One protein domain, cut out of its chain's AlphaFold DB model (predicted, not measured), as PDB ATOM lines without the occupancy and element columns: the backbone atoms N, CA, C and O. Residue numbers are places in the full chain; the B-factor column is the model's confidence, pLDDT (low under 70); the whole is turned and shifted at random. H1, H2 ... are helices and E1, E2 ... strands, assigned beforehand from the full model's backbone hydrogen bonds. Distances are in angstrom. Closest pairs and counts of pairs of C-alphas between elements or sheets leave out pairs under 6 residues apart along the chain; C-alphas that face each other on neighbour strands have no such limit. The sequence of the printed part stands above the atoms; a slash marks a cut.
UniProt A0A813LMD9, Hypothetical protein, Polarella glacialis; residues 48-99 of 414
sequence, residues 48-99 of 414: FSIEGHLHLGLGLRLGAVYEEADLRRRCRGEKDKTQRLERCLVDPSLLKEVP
ATOM      1  N   PHE A  48     -37.988  37.901 -38.883       98.19
ATOM      2  CA  PHE A  48     -38.413  37.152 -40.063       98.19
ATOM      3  C   PHE A  48     -39.426  37.952 -40.888       98.19
ATOM      4  O   PHE A  48     -40.390  38.482 -40.333       98.19
ATOM      5  N   SER A  49     -39.209  38.030 -42.203       98.00
ATOM      6  CA  SER A  49     -40.190  38.478 -43.203       98.00
ATOM      7  C   SER A  49     -41.004  37.282 -43.689       98.00
ATOM      8  O   SER A  49     -40.448  36.209 -43.923       98.00
ATOM      9  N   ILE A  50     -42.318  37.455 -43.826       98.38
ATOM     10  CA  ILE A  50     -43.223  36.390 -44.270       98.38
ATOM     11  C   ILE A  50     -43.365  36.439 -45.786       98.38
ATOM     12  O   ILE A  50     -44.060  37.308 -46.302       98.38
ATOM     13  N   GLU A  51     -42.749  35.498 -46.488       98.12
ATOM     14  CA  GLU A  51     -42.832  35.409 -47.952       98.12
ATOM     15  C   GLU A  51     -44.043  34.568 -48.397       98.12
ATOM     16  O   GLU A  51     -44.677  34.879 -49.402       98.12
ATOM     17  N   GLY A  52     -44.429  33.556 -47.607       96.94
ATOM     18  CA  GLY A  52     -45.534  32.637 -47.915       96.94
ATOM     19  C   GLY A  52     -46.571  32.487 -46.796       96.94
ATOM     20  O   GLY A  52     -46.343  32.819 -45.630       96.94
ATOM     21  N   HIS A  53     -47.754  31.966 -47.134       96.81
ATOM     22  CA  HIS A  53     -48.804  31.706 -46.147       96.81
ATOM     23  C   HIS A  53     -48.446  30.504 -45.257       96.81
ATOM     24  O   HIS A  53     -48.373  29.373 -45.716       96.81
ATOM     25  N   LEU A  54     -48.300  30.722 -43.945       96.50
ATOM     26  CA  LEU A  54     -47.983  29.645 -42.989       96.50
ATOM     27  C   LEU A  54     -49.168  28.707 -42.675       96.50
ATOM     28  O   LEU A  54     -48.987  27.688 -42.017       96.50
ATOM     29  N   HIS A  55     -50.399  29.082 -43.044       95.56
ATOM     30  CA  HIS A  55     -51.644  28.362 -42.715       95.56
ATOM     31  C   HIS A  55     -51.835  28.013 -41.217       95.56
ATOM     32  O   HIS A  55     -52.588  27.112 -40.861       95.56
ATOM     33  N   LEU A  56     -51.200  28.765 -40.305       96.50
ATOM     34  CA  LEU A  56     -51.295  28.563 -38.848       96.50
ATOM     35  C   LEU A  56     -52.467  29.311 -38.184       96.50
ATOM     36  O   LEU A  56     -52.621  29.261 -36.964       96.50
ATOM     37  N   GLY A  57     -53.268  30.059 -38.950       96.31
ATOM     38  CA  GLY A  57     -54.372  30.866 -38.409       96.31
ATOM     39  C   GLY A  57     -53.926  32.038 -37.517       96.31
ATOM     40  O   GLY A  57     -54.704  32.514 -36.698       96.31
ATOM     41  N   LEU A  58     -52.678  32.507 -37.650       95.50
ATOM     42  CA  LEU A  58     -52.095  33.571 -36.808       95.50
ATOM     43  C   LEU A  58     -52.402  35.003 -37.299       95.50
ATOM     44  O   LEU A  58     -51.964  35.973 -36.672       95.50
ATOM     45  N   GLY A  59     -53.116  35.142 -38.424       96.00
ATOM     46  CA  GLY A  59     -53.484  36.436 -39.015       96.00
ATOM     47  C   GLY A  59     -52.282  37.298 -39.417       96.00
ATOM     48  O   GLY A  59     -52.303  38.515 -39.233       96.00
ATOM     49  N   LEU A  60     -51.204  36.669 -39.889       97.31
ATOM     50  CA  LEU A  60     -49.983  37.360 -40.295       97.31
ATOM     51  C   LEU A  60     -50.099  37.863 -41.741       97.31
ATOM     52  O   LEU A  60     -50.755  37.227 -42.564       97.31
ATOM     53  N   ARG A  61     -49.479  39.008 -42.043       97.12
ATOM     54  CA  ARG A  61     -49.488  39.613 -43.386       97.12
ATOM     55  C   ARG A  61     -48.227  39.217 -44.157       97.12
ATOM     56  O   ARG A  61     -47.145  39.254 -43.576       97.12
ATOM     57  N   LEU A  62     -48.370  38.894 -45.443       97.50
ATOM     58  CA  LEU A  62     -47.230  38.685 -46.346       97.50
ATOM     59  C   LEU A  62     -46.403  39.979 -46.467       97.50
ATOM     60  O   LEU A  62     -46.965  41.076 -46.478       97.50
ATOM     61  N   GLY A  63     -45.079  39.851 -46.498       96.12
ATOM     62  CA  GLY A  63     -44.092  40.936 -46.555       96.12
ATOM     63  C   GLY A  63     -43.873  41.707 -45.246       96.12
ATOM     64  O   GLY A  63     -43.015  42.587 -45.186       96.12
ATOM     65  N   ALA A  64     -44.632  41.419 -44.184       97.50
ATOM     66  CA  ALA A  64     -44.429  42.061 -42.888       97.50
ATOM     67  C   ALA A  64     -43.331  41.353 -42.078       97.50
ATOM     68  O   ALA A  64     -43.201  40.129 -42.111       97.50
ATOM     69  N   VAL A  65     -42.561  42.142 -41.321       98.00
ATOM     70  CA  VAL A  65     -41.449  41.656 -40.496       98.00
ATOM     71  C   VAL A  65     -41.916  41.451 -39.057       98.00
ATOM     72  O   VAL A  65     -42.468  42.364 -38.438       98.00
ATOM     73  N   TYR A  66     -41.670  40.261 -38.514       98.06
ATOM     74  CA  TYR A  66     -42.038  39.878 -37.153       98.06
ATOM     75  C   TYR A  66     -40.825  39.372 -36.371       98.06
ATOM     76  O   TYR A  66     -39.921  38.742 -36.914       98.06
ATOM     77  N   GLU A  67     -40.824  39.633 -35.066       97.88
ATOM     78  CA  GLU A  67     -39.852  39.058 -34.136       97.88
ATOM     79  C   GLU A  67     -40.206  37.588 -33.860       97.88
ATOM     80  O   GLU A  67     -41.378  37.251 -33.658       97.88
ATOM     81  N   GLU A  68     -39.207  36.704 -33.785       97.25
ATOM     82  CA  GLU A  68     -39.432  35.274 -33.515       97.25
ATOM     83  C   GLU A  68     -40.214  35.034 -32.216       97.25
ATOM     84  O   GLU A  68     -41.123  34.202 -32.150       97.25
ATOM     85  N   ALA A  69     -39.893  35.808 -31.177       96.50
ATOM     86  CA  ALA A  69     -40.586  35.751 -29.900       96.50
ATOM     87  C   ALA A  69     -42.074  36.124 -30.035       96.50
ATOM     88  O   ALA A  69     -42.906  35.559 -29.324       96.50
ATOM     89  N   ASP A  70     -42.434  37.029 -30.956       97.31
ATOM     90  CA  ASP A  70     -43.828  37.387 -31.248       97.31
ATOM     91  C   ASP A  70     -44.568  36.223 -31.909       97.31
ATOM     92  O   ASP A  70     -45.662  35.862 -31.469       97.31
ATOM     93  N   LEU A  71     -43.948  35.584 -32.906       97.81
ATOM     94  CA  LEU A  71     -44.510  34.422 -33.602       97.81
ATOM     95  C   LEU A  71     -44.753  33.253 -32.635       97.81
ATOM     96  O   LEU A  71     -45.859  32.702 -32.593       97.81
ATOM     97  N   ARG A  72     -43.770  32.934 -31.780       97.19
ATOM     98  CA  ARG A  72     -43.917  31.912 -30.728       97.19
ATOM     99  C   ARG A  72     -44.983  32.298 -29.700       97.19
ATOM    100  O   ARG A  72     -45.760  31.447 -29.271       97.19
ATOM    101  N   ARG A  73     -45.070  33.580 -29.319       97.44
ATOM    102  CA  ARG A  73     -46.088  34.070 -28.372       97.44
ATOM    103  C   ARG A  73     -47.503  33.907 -28.924       97.44
ATOM    104  O   ARG A  73     -48.391  33.544 -28.159       97.44
ATOM    105  N   ARG A  74     -47.714  34.128 -30.227       97.56
ATOM    106  CA  ARG A  74     -49.015  33.921 -30.890       97.56
ATOM    107  C   ARG A  74     -49.418  32.446 -30.985       97.56
ATOM    108  O   ARG A  74     -50.607  32.162 -31.021       97.56
ATOM    109  N   CYS A  75     -48.455  31.524 -30.979       97.19
ATOM    110  CA  CYS A  75     -48.710  30.077 -30.957       97.19
ATOM    111  C   CYS A  75     -48.889  29.501 -29.540       97.19
ATOM    112  O   CYS A  75     -49.092  28.296 -29.379       97.19
ATOM    113  N   ARG A  76     -48.795  30.329 -28.487       95.62
ATOM    114  CA  ARG A  76     -48.862  29.856 -27.100       95.62
ATOM    115  C   ARG A  76     -50.236  29.242 -26.809       95.62
ATOM    116  O   ARG A  76     -51.254  29.912 -26.925       95.62
ATOM    117  N   GLY A  77     -50.232  27.993 -26.347       95.12
ATOM    118  CA  GLY A  77     -51.437  27.232 -25.991       95.12
ATOM    119  C   GLY A  77     -51.748  26.090 -26.959       95.12
ATOM    120  O   GLY A  77     -52.458  25.163 -26.581       95.12
ATOM    121  N   GLU A  78     -51.150  26.091 -28.152       97.44
ATOM    122  CA  GLU A  78     -51.377  25.072 -29.175       97.44
ATOM    123  C   GLU A  78     -50.044  24.436 -29.598       97.44
ATOM    124  O   GLU A  78     -49.247  25.023 -30.340       97.44
ATOM    125  N   LYS A  79     -49.780  23.222 -29.096       97.12
ATOM    126  CA  LYS A  79     -48.511  22.507 -29.334       97.12
ATOM    127  C   LYS A  79     -48.274  22.234 -30.822       97.12
ATOM    128  O   LYS A  79     -47.167  22.456 -31.304       97.12
ATOM    129  N   ASP A  80     -49.327  21.876 -31.555       97.12
ATOM    130  CA  ASP A  80     -49.250  21.578 -32.989       97.12
ATOM    131  C   ASP A  80     -48.842  22.806 -33.810       97.12
ATOM    132  O   ASP A  80     -48.023  22.706 -34.726       97.12
ATOM    133  N   LYS A  81     -49.351  23.996 -33.454       97.81
ATOM    134  CA  LYS A  81     -48.964  25.254 -34.110       97.81
ATOM    135  C   LYS A  81     -47.512  25.610 -33.835       97.81
ATOM    136  O   LYS A  81     -46.831  26.076 -34.739       97.81
ATOM    137  N   THR A  82     -47.036  25.362 -32.616       97.88
ATOM    138  CA  THR A  82     -45.635  25.616 -32.258       97.88
ATOM    139  C   THR A  82     -44.703  24.691 -33.044       97.88
ATOM    140  O   THR A  82     -43.748  25.172 -33.640       97.88
ATOM    141  N   GLN A  83     -45.029  23.398 -33.154       98.00
ATOM    142  CA  GLN A  83     -44.235  22.451 -33.944       98.00
ATOM    143  C   GLN A  83     -44.239  22.789 -35.444       98.00
ATOM    144  O   GLN A  83     -43.209  22.698 -36.111       98.00
ATOM    145  N   ARG A  84     -45.388  23.195 -35.999       97.81
ATOM    146  CA  ARG A  84     -45.474  23.641 -37.400       97.81
ATOM    147  C   ARG A  84     -44.703  24.940 -37.632       97.81
ATOM    148  O   ARG A  84     -44.001  25.034 -38.630       97.81
ATOM    149  N   LEU A  85     -44.773  25.897 -36.702       98.00
ATOM    150  CA  LEU A  85     -43.975  27.123 -36.759       98.00
ATOM    151  C   LEU A  85     -42.475  26.805 -36.773       98.00
ATOM    152  O   LEU A  85     -41.750  27.395 -37.562       98.00
ATOM    153  N   GLU A  86     -42.015  25.857 -35.952       97.62
ATOM    154  CA  GLU A  86     -40.611  25.425 -35.943       97.62
ATOM    155  C   GLU A  86     -40.173  24.828 -37.285       97.62
ATOM    156  O   GLU A  86     -39.079  25.140 -37.742       97.62
ATOM    157  N   ARG A  87     -41.031  24.054 -37.967       97.94
ATOM    158  CA  ARG A  87     -40.746  23.581 -39.337       97.94
ATOM    159  C   ARG A  87     -40.671  24.737 -40.333       97.94
ATOM    160  O   ARG A  87     -39.749  24.782 -41.136       97.94
ATOM    161  N   CYS A  88     -41.600  25.690 -40.255       97.44
ATOM    162  CA  CYS A  88     -41.605  26.860 -41.135       97.44
ATOM    163  C   CYS A  88     -40.413  27.798 -40.900       97.44
ATOM    164  O   CYS A  88     -39.994  28.467 -41.832       97.44
ATOM    165  N   LEU A  89     -39.862  27.861 -39.682       97.12
ATOM    166  CA  LEU A  89     -38.665  28.660 -39.381       97.12
ATOM    167  C   LEU A  89     -37.389  28.097 -40.022       97.12
ATOM    168  O   LEU A  89     -36.411  28.828 -40.151       97.12
ATOM    169  N   VAL A  90     -37.387  26.816 -40.401       97.88
ATOM    170  CA  VAL A  90     -36.281  26.182 -41.135       97.88
ATOM    171  C   VAL A  90     -36.404  26.429 -42.643       97.88
ATOM    172  O   VAL A  90     -35.399  26.379 -43.346       97.88
ATOM    173  N   ASP A  91     -37.611  26.714 -43.139       97.75
ATOM    174  CA  ASP A  91     -37.888  26.875 -44.565       97.75
ATOM    175  C   ASP A  91     -37.803  28.355 -45.011       97.75
ATOM    176  O   ASP A  91     -38.713  29.147 -44.726       97.75
ATOM    177  N   PRO A  92     -36.749  28.744 -45.758       97.25
ATOM    178  CA  PRO A  92     -36.559  30.120 -46.205       97.25
ATOM    179  C   PRO A  92     -37.576  30.567 -47.262       97.25
ATOM    180  O   PRO A  92     -37.680  31.766 -47.519       97.25
ATOM    181  N   SER A  93     -38.316  29.637 -47.884       97.31
ATOM    182  CA  SER A  93     -39.367  29.972 -48.854       97.31
ATOM    183  C   SER A  93     -40.624  30.539 -48.185       97.31
ATOM    184  O   SER A  93     -41.362  31.307 -48.797       97.31
ATOM    185  N   LEU A  94     -40.843  30.204 -46.909       97.81
ATOM    186  CA  LEU A  94     -41.971  30.692 -46.120       97.81
ATOM    187  C   LEU A  94     -41.574  31.873 -45.230       97.81
ATOM    188  O   LEU A  94     -42.311  32.861 -45.148       97.81
ATOM    189  N   LEU A  95     -40.421  31.775 -44.560       98.25
ATOM    190  CA  LEU A  95     -39.910  32.780 -43.630       98.25
ATOM    191  C   LEU A  95     -38.461  33.124 -43.956       98.25
ATOM    192  O   LEU A  95     -37.550  32.332 -43.742       98.25
ATOM    193  N   LYS A  96     -38.231  34.356 -44.401       98.00
ATOM    194  CA  LYS A  96     -36.889  34.853 -44.694       98.00
ATOM    195  C   LYS A  96     -36.334  35.591 -43.485       98.00
ATOM    196  O   LYS A  96     -36.939  36.560 -43.029       98.00
ATOM    197  N   GLU A  97     -35.188  35.160 -42.961       97.94
ATOM    198  CA  GLU A  97     -34.499  35.897 -41.897       97.94
ATOM    199  C   GLU A  97     -34.001  37.247 -42.443       97.94
ATOM    200  O   GLU A  97     -33.342  37.317 -43.483       97.94
ATOM    201  N   VAL A  98     -34.359  38.334 -41.759       97.94
ATOM    202  CA  VAL A  98     -34.013  39.711 -42.136       97.94
ATOM    203  C   VAL A  98     -33.238  40.337 -40.976       97.94
ATOM    204  O   VAL A  98     -33.577  40.085 -39.816       97.94
ATOM    205  N   PRO A  99     -32.203  41.161 -41.234       96.62
ATOM    206  CA  PRO A  99     -31.552  41.921 -40.175       96.62
ATOM    207  C   PRO A  99     -32.580  42.728 -39.379       96.62
ATOM    208  O   PRO A  99     -33.566  43.213 -39.939       96.62
TER     209      PRO A  99
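What this domain is: This is residues 48 to 99 of the 414 residues of the protein "Hypothetical protein" of Polarella glacialis (UniProt A0A813LMD9). A small sheet of three strands stands at one end of an elongated body, and two helices, H1 and H2, reach away from that end side by side, running opposite ways. A long loop, residues 51 to 64, reaches out from the same end and folds back to it. The 52 printed residues run E1, E2, H1, H2, E3, and the antiparallel sheet has the order E2, E1, E3. The class is mixed, helices and strands; the whole is compact, with a radius of gyration of the C-alphas of 9.9 A and spans of 27 by 17 by 17 A.

How they stand to each other: E1, residues 48 to 50, is the inner strand. E2, residues 65 to 67, forms a hairpin with E1, antiparallel at 136 degrees; N 66 and O 48 are 2.8 A apart, within hydrogen-bond range. H1, residues 68 to 74, is only just not on the sheet, with 4 pairs of C-alphas within 10 A. H2, residues 79 to 90, forms a helical hairpin with H1 at a shallow tilt of 25 degrees, opposite ways. With its residues 82 to 85 alone H2 only just touches H1, in 3 pairs of C-alphas within 8 A; the closest C-alphas, those of Arg 72 and Thr 82, are 6.7 A apart. H2 is on the sheet but only grazes it, with residues 85 to 90. E3, residues 95 to 98, is antiparallel to E1 at 137 degrees, with N 49 and O 96 2.8 A apart, within hydrogen-bond range. H1 and E3 are apart. E2, H1, H2 and E3 make a split strand-helix-strand unit, two strands of one sheet joined through helices, with E1 between them in the sheet, and its crossover is right-handed. Every O i to N i+4 pair is within hydrogen-bond range in H1, and 7 of 8 are in H2.

Where its parts are: E1 begins at C-alpha 48 (-38.413, 37.152, -40.063) and is 6.4 A long; E2 is 7.1 A long. H1 measures 10.0 A, and H2, 17.4 A, begins at C-alpha 79 (-48.511, 22.507, -29.334). E3, 9.2 A, ends at C-alpha 98 (-34.013, 39.711, -42.136).

The domain as a whole: The two C-alphas farthest apart, those of Gly 77 and Pro 99, are 28.5 A apart. The printed part has no cut. The link E1 to E2 is long; the other three are tight. No printed residue is under pLDDT 70.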